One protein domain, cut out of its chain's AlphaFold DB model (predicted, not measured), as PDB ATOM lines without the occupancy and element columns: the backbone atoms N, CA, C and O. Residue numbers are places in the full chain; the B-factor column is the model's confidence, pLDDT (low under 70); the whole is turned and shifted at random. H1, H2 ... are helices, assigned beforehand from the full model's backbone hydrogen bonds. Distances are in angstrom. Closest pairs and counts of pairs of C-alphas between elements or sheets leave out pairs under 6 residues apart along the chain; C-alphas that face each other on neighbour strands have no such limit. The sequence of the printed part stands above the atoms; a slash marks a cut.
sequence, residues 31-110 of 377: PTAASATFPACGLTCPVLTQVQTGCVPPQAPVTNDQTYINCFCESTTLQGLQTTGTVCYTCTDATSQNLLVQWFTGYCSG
ATOM      1  N   PRO A  31     173.281 176.218 265.916       86.56
ATOM      2  CA  PRO A  31     174.316 175.443 266.586       86.56
ATOM      3  C   PRO A  31     174.539 174.112 265.863       86.56
ATOM      4  O   PRO A  31     173.587 173.474 265.424       86.56
ATOM      5  N   THR A  32     175.783 173.653 265.773       85.12
ATOM      6  CA  THR A  32     176.109 172.351 265.160       85.12
ATOM      7  C   THR A  32     175.774 171.164 266.061       85.12
ATOM      8  O   THR A  32     175.727 170.026 265.596       85.12
ATOM      9  N   ALA A  33     175.533 171.414 267.349       85.56
ATOM     10  CA  ALA A  33     175.218 170.399 268.340       85.56
ATOM     11  C   ALA A  33     174.157 170.889 269.329       85.56
ATOM     12  O   ALA A  33     174.011 172.086 269.588       85.56
ATOM     13  N   ALA A  34     173.435 169.931 269.907       88.69
ATOM     14  CA  ALA A  34     172.473 170.192 270.962       88.69
ATOM     15  C   ALA A  34     173.203 170.673 272.221       88.69
ATOM     16  O   ALA A  34     174.306 170.221 272.532       88.69
ATOM     17  N   SER A  35     172.574 171.572 272.965       88.94
ATOM     18  CA  SER A  35     173.103 172.121 274.209       88.94
ATOM     19  C   SER A  35     171.985 172.302 275.234       88.94
ATOM     20  O   SER A  35     170.808 172.138 274.923       88.94
ATOM     21  N   ALA A  36     172.334 172.678 276.466       88.50
ATOM     22  CA  ALA A  36     171.339 172.975 277.501       88.50
ATOM     23  C   ALA A  36     170.379 174.114 277.104       88.50
ATOM     24  O   ALA A  36     169.268 174.190 277.618       88.50
ATOM     25  N   THR A  37     170.802 174.982 276.183       88.44
ATOM     26  CA  THR A  37     170.022 176.110 275.666       88.44
ATOM     27  C   THR A  37     169.468 175.860 274.265       88.44
ATOM     28  O   THR A  37     168.798 176.734 273.739       88.44
ATOM     29  N   PHE A  38     169.754 174.717 273.630       91.88
ATOM     30  CA  PHE A  38     169.267 174.400 272.285       91.88
ATOM     31  C   PHE A  38     168.951 172.903 272.152       91.88
ATOM     32  O   PHE A  38     169.868 172.078 272.214       91.88
ATOM     33  N   PRO A  39     167.683 172.516 271.949       93.75
ATOM     34  CA  PRO A  39     167.295 171.112 271.926       93.75
ATOM     35  C   PRO A  39     167.792 170.400 270.662       93.75
ATOM     36  O   PRO A  39     167.850 170.981 269.578       93.75
ATOM     37  N   ALA A  40     168.065 169.098 270.769       92.75
ATOM     38  CA  ALA A  40     168.512 168.285 269.633       92.75
ATOM     39  C   ALA A  40     167.503 168.263 268.473       92.75
ATOM     40  O   ALA A  40     167.898 168.239 267.311       92.75
ATOM     41  N   CYS A  41     166.205 168.339 268.778       93.12
ATOM     42  CA  CYS A  41     165.149 168.387 267.769       93.12
ATOM     43  C   CYS A  41     165.188 169.666 266.905       93.12
ATOM     44  O   CYS A  41     164.697 169.654 265.776       93.12
ATOM     45  N   GLY A  42     165.799 170.750 267.402       91.25
ATOM     46  CA  GLY A  42     165.988 171.992 266.653       91.25
ATOM     47  C   GLY A  42     167.011 171.853 265.524       91.25
ATOM     48  O   GLY A  42     166.877 172.523 264.505       91.25
ATOM     49  N   LEU A  43     167.981 170.936 265.660       91.44
ATOM     50  CA  LEU A  43     169.004 170.668 264.637       91.44
ATOM     51  C   LEU A  43     168.412 170.054 263.366       91.44
ATOM     52  O   LEU A  43     168.946 170.235 262.278       91.44
ATOM     53  N   THR A  44     167.320 169.302 263.507       90.81
ATOM     54  CA  THR A  44     166.655 168.594 262.407       90.81
ATOM     55  C   THR A  44     165.391 169.300 261.934       90.81
ATOM     56  O   THR A  44     164.665 168.762 261.100       90.81
ATOM     57  N   CYS A  45     165.102 170.497 262.455       93.25
ATOM     58  CA  CYS A  45     163.892 171.217 262.106       93.25
ATOM     59  C   CYS A  45     164.000 171.827 260.697       93.25
ATOM     60  O   CYS A  45     164.777 172.766 260.493       93.25
ATOM     61  N   PRO A  46     163.189 171.365 259.725       91.69
ATOM     62  CA  PRO A  46     163.340 171.786 258.338       91.69
ATOM     63  C   PRO A  46     163.053 173.277 258.149       91.69
ATOM     64  O   PRO A  46     163.741 173.927 257.368       91.69
ATOM     65  N   VAL A  47     162.112 173.843 258.911       92.56
ATOM     66  CA  VAL A  47     161.776 175.275 258.843       92.56
ATOM     67  C   VAL A  47     162.979 176.143 259.219       92.56
ATOM     68  O   VAL A  47     163.293 177.083 258.493       92.56
ATOM     69  N   LEU A  48     163.707 175.810 260.292       91.56
ATOM     70  CA  LEU A  48     164.907 176.566 260.670       91.56
ATOM     71  C   LEU A  48     166.004 176.433 259.610       91.56
ATOM     72  O   LEU A  48     166.618 177.432 259.242       91.56
ATOM     73  N   THR A  49     166.222 175.223 259.084       90.50
ATOM     74  CA  THR A  49     167.229 175.014 258.031       90.50
ATOM     75  C   THR A  49     166.873 175.741 256.735       90.50
ATOM     76  O   THR A  49     167.758 176.267 256.069       90.50
ATOM     77  N   GLN A  50     165.585 175.839 256.395       91.19
ATOM     78  CA  GLN A  50     165.108 176.548 255.211       91.19
ATOM     79  C   GLN A  50     165.309 178.061 255.335       91.19
ATOM     80  O   GLN A  50     165.707 178.716 254.376       91.19
ATOM     81  N   VAL A  51     165.059 178.634 256.513       91.56
ATOM     82  CA  VAL A  51     165.301 180.067 256.731       91.56
ATOM     83  C   VAL A  51     166.790 180.366 256.781       91.56
ATOM     84  O   VAL A  51     167.230 181.361 256.212       91.56
ATOM     85  N   GLN A  52     167.587 179.482 257.388       90.19
ATOM     86  CA  GLN A  52     169.037 179.613 257.362       90.19
ATOM     87  C   GLN A  52     169.558 179.657 255.919       90.19
ATOM     88  O   GLN A  52     170.311 180.562 255.583       90.19
ATOM     89  N   THR A  53     169.136 178.737 255.049       87.38
ATOM     90  CA  THR A  53     169.593 178.731 253.648       87.38
ATOM     91  C   THR A  53     169.060 179.909 252.833       87.38
ATOM     92  O   THR A  53     169.718 180.320 251.881       87.38
ATOM     93  N   GLY A  54     167.913 180.485 253.207       88.69
ATOM     94  CA  GLY A  54     167.389 181.712 252.597       88.69
ATOM     95  C   GLY A  54     168.132 182.985 253.020       88.69
ATOM     96  O   GLY A  54     168.247 183.916 252.230       88.69
ATOM     97  N   CYS A  55     168.657 183.020 254.246       89.00
ATOM     98  CA  CYS A  55     169.330 184.192 254.810       89.00
ATOM     99  C   CYS A  55     170.854 184.170 254.687       89.00
ATOM    100  O   CYS A  55     171.494 185.191 254.916       89.00
ATOM    101  N   VAL A  56     171.447 183.036 254.334       86.19
ATOM    102  CA  VAL A  56     172.895 182.867 254.175       86.19
ATOM    103  C   VAL A  56     173.269 182.944 252.680       86.19
ATOM    104  O   VAL A  56     172.471 182.546 251.826       86.19
ATOM    105  N   PRO A  57     174.455 183.470 252.305       78.75
ATOM    106  CA  PRO A  57     174.899 183.500 250.907       78.75
ATOM    107  C   PRO A  57     174.843 182.109 250.246       78.75
ATOM    108  O   PRO A  57     175.164 181.115 250.902       78.75
ATOM    109  N   PRO A  58     174.451 182.002 248.957       66.19
ATOM    110  CA  PRO A  58     174.472 183.042 247.916       66.19
ATOM    111  C   PRO A  58     173.191 183.880 247.767       66.19
ATOM    112  O   PRO A  58     173.166 184.780 246.931       66.19
ATOM    113  N   GLN A  59     172.126 183.580 248.515       62.53
ATOM    114  CA  GLN A  59     170.836 184.272 248.369       62.53
ATOM    115  C   GLN A  59     170.862 185.681 248.974       62.53
ATOM    116  O   GLN A  59     170.294 186.613 248.410       62.53
ATOM    117  N   ALA A  60     171.569 185.851 250.094       67.19
ATOM    118  CA  ALA A  60     171.785 187.147 250.722       67.19
ATOM    119  C   ALA A  60     173.144 187.753 250.309       67.19
ATOM    120  O   ALA A  60     174.141 187.024 250.236       67.19
ATOM    121  N   PRO A  61     173.230 189.079 250.083       70.88
ATOM    122  CA  PRO A  61     174.495 189.769 249.849       70.88
ATOM    123  C   PRO A  61     175.509 189.514 250.973       70.88
ATOM    124  O   PRO A  61     175.151 189.493 252.156       70.88
ATOM    125  N   VAL A  62     176.788 189.350 250.614       72.81
ATOM    126  CA  VAL A  62     177.862 189.181 251.602       72.81
ATOM    127  C   VAL A  62     178.077 190.509 252.330       72.81
ATOM    128  O   VAL A  62     178.645 191.435 251.757       72.81
ATOM    129  N   THR A  63     177.542 190.641 253.544       79.62
ATOM    130  CA  THR A  63     177.590 191.892 254.321       79.62
ATOM    131  C   THR A  63     178.129 191.630 255.727       79.62
ATOM    132  O   THR A  63     179.242 191.135 255.857       79.62
ATOM    133  N   ASN A  64     177.370 191.970 256.772       80.56
ATOM    134  CA  ASN A  64     177.758 191.838 258.171       80.56
ATOM    135  C   ASN A  64     176.927 190.751 258.855       80.56
ATOM    136  O   ASN A  64     175.776 190.517 258.488       80.56
ATOM    137  N   ASP A  65     177.468 190.196 259.936       81.69
ATOM    138  CA  ASP A  65     176.812 189.198 260.784       81.69
ATOM    139  C   ASP A  65     175.403 189.627 261.221       81.69
ATOM    140  O   ASP A  65     174.457 188.842 261.196       81.69
ATOM    141  N   GLN A  66     175.246 190.914 261.543       83.56
ATOM    142  CA  GLN A  66     173.966 191.507 261.935       83.56
ATOM    143  C   GLN A  66     172.916 191.467 260.823       83.56
ATOM    144  O   GLN A  66     171.738 191.281 261.111       83.56
ATOM    145  N   THR A  67     173.311 191.579 259.554       87.06
ATOM    146  CA  THR A  67     172.369 191.478 258.432       87.06
ATOM    147  C   THR A  67     171.765 190.076 258.354       87.06
ATOM    148  O   THR A  67     170.569 189.928 258.112       87.06
ATOM    149  N   TYR A  68     172.570 189.041 258.604       87.69
ATOM    150  CA  TYR A  68     172.106 187.652 258.595       87.69
ATOM    151  C   TYR A  68     171.228 187.329 259.796       87.69
ATOM    152  O   TYR A  68     170.215 186.646 259.649       87.69
ATOM    153  N   ILE A  69     171.594 187.853 260.970       89.56
ATOM    154  CA  ILE A  69     170.782 187.735 262.184       89.56
ATOM    155  C   ILE A  69     169.424 188.403 261.959       89.56
ATOM    156  O   ILE A  69     168.402 187.757 262.173       89.56
ATOM    157  N   ASN A  70     169.397 189.638 261.448       90.19
ATOM    158  CA  ASN A  70     168.150 190.347 261.163       90.19
ATOM    159  C   ASN A  70     167.299 189.603 260.130       90.19
ATOM    160  O   ASN A  70     166.121 189.387 260.384       90.19
ATOM    161  N   CYS A  71     167.888 189.117 259.032       91.38
ATOM    162  CA  CYS A  71     167.160 188.312 258.045       91.38
ATOM    163  C   CYS A  71     166.508 187.075 258.682       91.38
ATOM    164  O   CYS A  71     165.336 186.782 258.437       91.38
ATOM    165  N   PHE A  72     167.256 186.353 259.521       92.25
ATOM    166  CA  PHE A  72     166.744 185.163 260.196       92.25
ATOM    167  C   PHE A  72     165.611 185.518 261.165       92.25
ATOM    168  O   PHE A  72     164.583 184.848 261.193       92.25
ATOM    169  N   CYS A  73     165.761 186.605 261.917       92.94
ATOM    170  CA  CYS A  73     164.792 187.041 262.918       92.94
ATOM    171  C   CYS A  73     163.525 187.681 262.333       92.94
ATOM    172  O   CYS A  73     162.458 187.569 262.936       92.94
ATOM    173  N   GLU A  74     163.615 188.304 261.159       92.75
ATOM    174  CA  GLU A  74     162.486 188.916 260.446       92.75
ATOM    175  C   GLU A  74     161.688 187.915 259.597       92.75
ATOM    176  O   GLU A  74     160.639 188.254 259.045       92.75
ATOM    177  N   SER A  75     162.143 186.663 259.502       93.00
ATOM    178  CA  SER A  75     161.489 185.651 258.681       93.00
ATOM    179  C   SER A  75     160.063 185.344 259.153       93.00
ATOM    180  O   SER A  75     159.824 184.911 260.284       93.00
ATOM    181  N   THR A  76     159.086 185.514 258.258       90.06
ATOM    182  CA  THR A  76     157.661 185.293 258.558       90.06
ATOM    183  C   THR A  76     157.340 183.837 258.891       90.06
ATOM    184  O   THR A  76     156.433 183.574 259.680       90.06
ATOM    185  N   THR A  77     158.112 182.881 258.369       88.31
ATOM    186  CA  THR A  77     157.975 181.448 258.676       88.31
ATOM    187  C   THR A  77     158.380 181.107 260.112       88.31
ATOM    188  O   THR A  77     157.934 180.089 260.640       88.31
ATOM    189  N   LEU A  78     159.166 181.967 260.772       91.69
ATOM    190  CA  LEU A  78     159.572 181.815 262.172       91.69
ATOM    191  C   LEU A  78     158.692 182.610 263.145       91.69
ATOM    192  O   LEU A  78     158.844 182.445 264.353       91.69
ATOM    193  N   GLN A  79     157.715 183.398 262.678       87.38
ATOM    194  CA  GLN A  79     156.798 184.095 263.595       87.38
ATOM    195  C   GLN A  79     156.025 183.121 264.494       87.38
ATOM    196  O   GLN A  79     155.847 183.389 265.678       87.38
ATOM    197  N   GLY A  80     155.642 181.946 263.981       83.38
ATOM    198  CA  GLY A  80     155.016 180.901 264.802       83.38
ATOM    199  C   GLY A  80     155.947 180.329 265.883       83.38
ATOM    200  O   GLY A  80     155.474 179.897 266.941       83.38
ATOM    201  N   LEU A  81     157.267 180.368 265.650       88.88
ATOM    202  CA  LEU A  81     158.281 179.925 266.608       88.88
ATOM    203  C   LEU A  81     158.374 180.868 267.808       88.88
ATOM    204  O   LEU A  81     158.608 180.393 268.911       88.88
ATOM    205  N   GLN A  82     158.145 182.170 267.613       85.38
ATOM    206  CA  GLN A  82     158.189 183.159 268.695       85.38
ATOM    207  C   GLN A  82     157.126 182.904 269.765       85.38
ATOM    208  O   GLN A  82     157.341 183.215 270.933       85.38
ATOM    209  N   THR A  83     155.985 182.336 269.371       82.25
ATOM    210  CA  THR A  83     154.817 182.230 270.251       82.25
ATOM    211  C   THR A  83     154.565 180.813 270.744       82.25
ATOM    212  O   THR A  83     154.173 180.634 271.892       82.25
ATOM    213  N   THR A  84     154.736 179.797 269.890       77.69
ATOM    214  CA  THR A  84     154.251 178.440 270.212       77.69
ATOM    215  C   THR A  84     155.251 177.317 269.977       77.69
ATOM    216  O   THR A  84     154.969 176.193 270.369       77.69
ATOM    217  N   GLY A  85     156.408 177.558 269.351       75.88
ATOM    218  CA  GLY A  85     157.401 176.497 269.114       75.88
ATOM    219  C   GLY A  85     156.952 175.376 268.154       75.88
ATOM    220  O   GLY A  85     157.744 174.498 267.824       75.88
ATOM    221  N   THR A  86     155.704 175.405 267.671       81.12
ATOM    222  CA  THR A  86     155.052 174.321 266.908       81.12
ATOM    223  C   THR A  86     155.526 174.193 265.463       81.12
ATOM    224  O   THR A  86     155.229 173.200 264.804       81.12
ATOM    225  N   VAL A  87     156.303 175.158 264.962       85.75
ATOM    226  CA  VAL A  87     156.851 175.126 263.593       85.75
ATOM    227  C   VAL A  87     157.840 173.974 263.368       85.75
ATOM    228  O   VAL A  87     158.097 173.596 262.227       85.75
ATOM    229  N   CYS A  88     158.369 173.381 264.442       88.88
ATOM    230  CA  CYS A  88     159.232 172.207 264.385       88.88
ATOM    231  C   CYS A  88     158.472 170.953 264.810       88.88
ATOM    232  O   CYS A  88     158.451 170.600 265.986       88.88
ATOM    233  N   TYR A  89     157.903 170.231 263.840       87.00
ATOM    234  CA  TYR A  89     157.201 168.965 264.098       87.00
ATOM    235  C   TYR A  89     158.110 167.876 264.698       87.00
ATOM    236  O   TYR A  89     157.623 166.936 265.319       87.00
ATOM    237  N   THR A  90     159.429 168.000 264.524       88.31
ATOM    238  CA  THR A  90     160.444 167.116 265.118       88.31
ATOM    239  C   THR A  90     160.568 167.299 266.632       88.31
ATOM    240  O   THR A  90     161.081 166.416 267.315       88.31
ATOM    241  N   CYS A  91     160.107 168.433 267.163       88.81
ATOM    242  CA  CYS A  91     160.074 168.744 268.584       88.81
ATOM    243  C   CYS A  91     158.659 168.502 269.125       88.81
ATOM    244  O   CYS A  91     157.851 169.428 269.180       88.81
ATOM    245  N   THR A  92     158.338 167.273 269.534       90.94
ATOM    246  CA  THR A  92     157.023 166.955 270.127       90.94
ATOM    247  C   THR A  92     156.929 167.321 271.608       90.94
ATOM    248  O   THR A  92     155.832 167.528 272.120       90.94
ATOM    249  N   ASP A  93     158.064 167.421 272.301       91.75
ATOM    250  CA  ASP A  93     158.099 167.707 273.734       91.75
ATOM    251  C   ASP A  93     157.889 169.197 274.023       91.75
ATOM    252  O   ASP A  93     158.623 170.051 273.516       91.75
ATOM    253  N   ALA A  94     156.956 169.510 274.926       91.06
ATOM    254  CA  ALA A  94     156.670 170.885 275.345       91.06
ATOM    255  C   ALA A  94     157.909 171.601 275.923       91.06
ATOM    256  O   ALA A  94     158.120 172.789 275.677       91.06
ATOM    257  N   THR A  95     158.770 170.877 276.647       91.44
ATOM    258  CA  THR A  95     160.024 171.417 277.199       91.44
ATOM    259  C   THR A  95     160.994 171.834 276.094       91.44
ATOM    260  O   THR A  95     161.568 172.920 276.152       91.44
ATOM    261  N   SER A  96     161.146 170.999 275.063       90.75
ATOM    262  CA  SER A  96     162.019 171.275 273.918       90.75
ATOM    263  C   SER A  96     161.492 172.444 273.089       90.75
ATOM    264  O   SER A  96     162.270 173.298 272.674       90.75
ATOM    265  N   GLN A  97     160.173 172.534 272.901       92.56
ATOM    266  CA  GLN A  97     159.542 173.677 272.234       92.56
ATOM    267  C   GLN A  97     159.788 174.986 272.995       92.56
ATOM    268  O   GLN A  97     160.160 175.982 272.382       92.56
ATOM    269  N   ASN A  98     159.657 174.983 274.326       92.50
ATOM    270  CA  ASN A  98     159.908 176.170 275.148       92.50
ATOM    271  C   ASN A  98     161.388 176.587 275.113       92.50
ATOM    272  O   ASN A  98     161.689 177.760 274.904       92.50
ATOM    273  N   LEU A  99     162.316 175.628 275.215       93.06
ATOM    274  CA  LEU A  99     163.751 175.887 275.047       93.06
ATOM    275  C   LEU A  99     164.070 176.486 273.675       93.06
ATOM    276  O   LEU A  99     164.871 177.410 273.588       93.06
ATOM    277  N   LEU A 100     163.432 175.994 272.612       92.94
ATOM    278  CA  LEU A 100     163.633 176.508 271.260       92.94
ATOM    279  C   LEU A 100     163.107 177.942 271.103       92.94
ATOM    280  O   LEU A 100     163.780 178.766 270.488       92.94
ATOM    281  N   VAL A 101     161.947 178.253 271.692       93.06
ATOM    282  CA  VAL A 101     161.392 179.617 271.727       93.06
ATOM    283  C   VAL A 101     162.333 180.550 272.492       93.06
ATOM    284  O   VAL A 101     162.727 181.586 271.964       93.06
ATOM    285  N   GLN A 102     162.762 180.167 273.701       92.75
ATOM    286  CA  GLN A 102     163.691 180.966 274.507       92.75
ATOM    287  C   GLN A 102     165.027 181.187 273.806       92.75
ATOM    288  O   GLN A 102     165.578 182.290 273.840       92.75
ATOM    289  N   TRP A 103     165.546 180.146 273.155       92.56
ATOM    290  CA  TRP A 103     166.745 180.251 272.347       92.56
ATOM    291  C   TRP A 103     166.557 181.255 271.215       92.56
ATOM    292  O   TRP A 103     167.364 182.170 271.083       92.56
ATOM    293  N   PHE A 104     165.475 181.131 270.444       92.56
ATOM    294  CA  PHE A 104     165.197 182.002 269.309       92.56
ATOM    295  C   PHE A 104     165.053 183.469 269.740       92.56
ATOM    296  O   PHE A 104     165.700 184.347 269.172       92.56
ATOM    297  N   THR A 105     164.278 183.747 270.792       92.75
ATOM    298  CA  THR A 105     164.111 185.108 271.321       92.75
ATOM    299  C   THR A 105     165.430 185.676 271.841       92.75
ATOM    300  O   THR A 105     165.758 186.831 271.561       92.75
ATOM    301  N   GLY A 106     166.217 184.872 272.564       91.75
ATOM    302  CA  GLY A 106     167.539 185.282 273.031       91.75
ATOM    303  C   GLY A 106     168.512 185.522 271.877       91.75
ATOM    304  O   GLY A 106     169.280 186.478 271.924       91.75
ATOM    305  N   TYR A 107     168.432 184.723 270.813       90.75
ATOM    306  CA  TYR A 107     169.278 184.839 269.626       90.75
ATOM    307  C   TYR A 107     168.991 186.149 268.893       90.75
ATOM    308  O   TYR A 107     169.898 186.944 268.662       90.75
ATOM    309  N   CYS A 108     167.712 186.433 268.644       91.88
ATOM    310  CA  CYS A 108     167.274 187.665 267.992       91.88
ATOM    311  C   CYS A 108     167.479 188.927 268.833       91.88
ATOM    312  O   CYS A 108     167.574 190.021 268.288       91.88
ATOM    313  N   SER A 109     167.609 188.784 270.152       90.94
ATOM    314  CA  SER A 109     167.975 189.890 271.045       90.94
ATOM    315  C   SER A 109     169.494 190.114 271.135       90.94
ATOM    316  O   SER A 109     169.939 190.969 271.896       90.94
ATOM    317  N   GLY A 110     170.304 189.332 270.408       83.88
ATOM    318  CA  GLY A 110     171.770 189.384 270.456       83.88
ATOM    319  C   GLY A 110     172.393 188.694 271.676       83.88
ATOM    320  O   GLY A 110     173.574 188.881 271.954       83.88
TER     321      GLY A 110
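What this domain is: This is residues 31 to 110 of the 377 residues of an uncharacterized protein of Talaromyces rugulosus (UniProt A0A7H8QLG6). H2 and H5 run nearly the same way as two separate sides, with H4 crossing between them, H3 at the end where both finish and short H1 near their start. The printed part has 80 residues with five named helices, H1 to H5, and no named strand: all helix. It is compact, radius of gyration of the C-alphas 12.3 A, spanning 36 by 24 by 22 A.

How they stand to each other: H2, residues 46 to 55, touches H3, residues 65 to 74, at a steep tilt of 48 degrees; closest C-alphas Cys 55 and Cys 71, 5.7 A. H4, residues 76 to 83, touches H5, residues 94 to 108, through H5's residues 100 to 105 alone; closest C-alphas Gln 82 and Val 101, 5.7 A. H2 and H5 are apart. Every O i to N i+4 pair is within hydrogen-bond range in H2, H3 and H5; H4 has 1 of 4, and 4 of 5 i+3 pairs.

Where its parts are: H1, residues 40 to 43, begins at C-alpha (168.512, 168.285, 269.633). H5, 21.2 A long, ends at (167.274, 187.665, 267.992).

The domain as a whole: The printed part has no cut and no long link; residues 58 to 60 are under pLDDT 70.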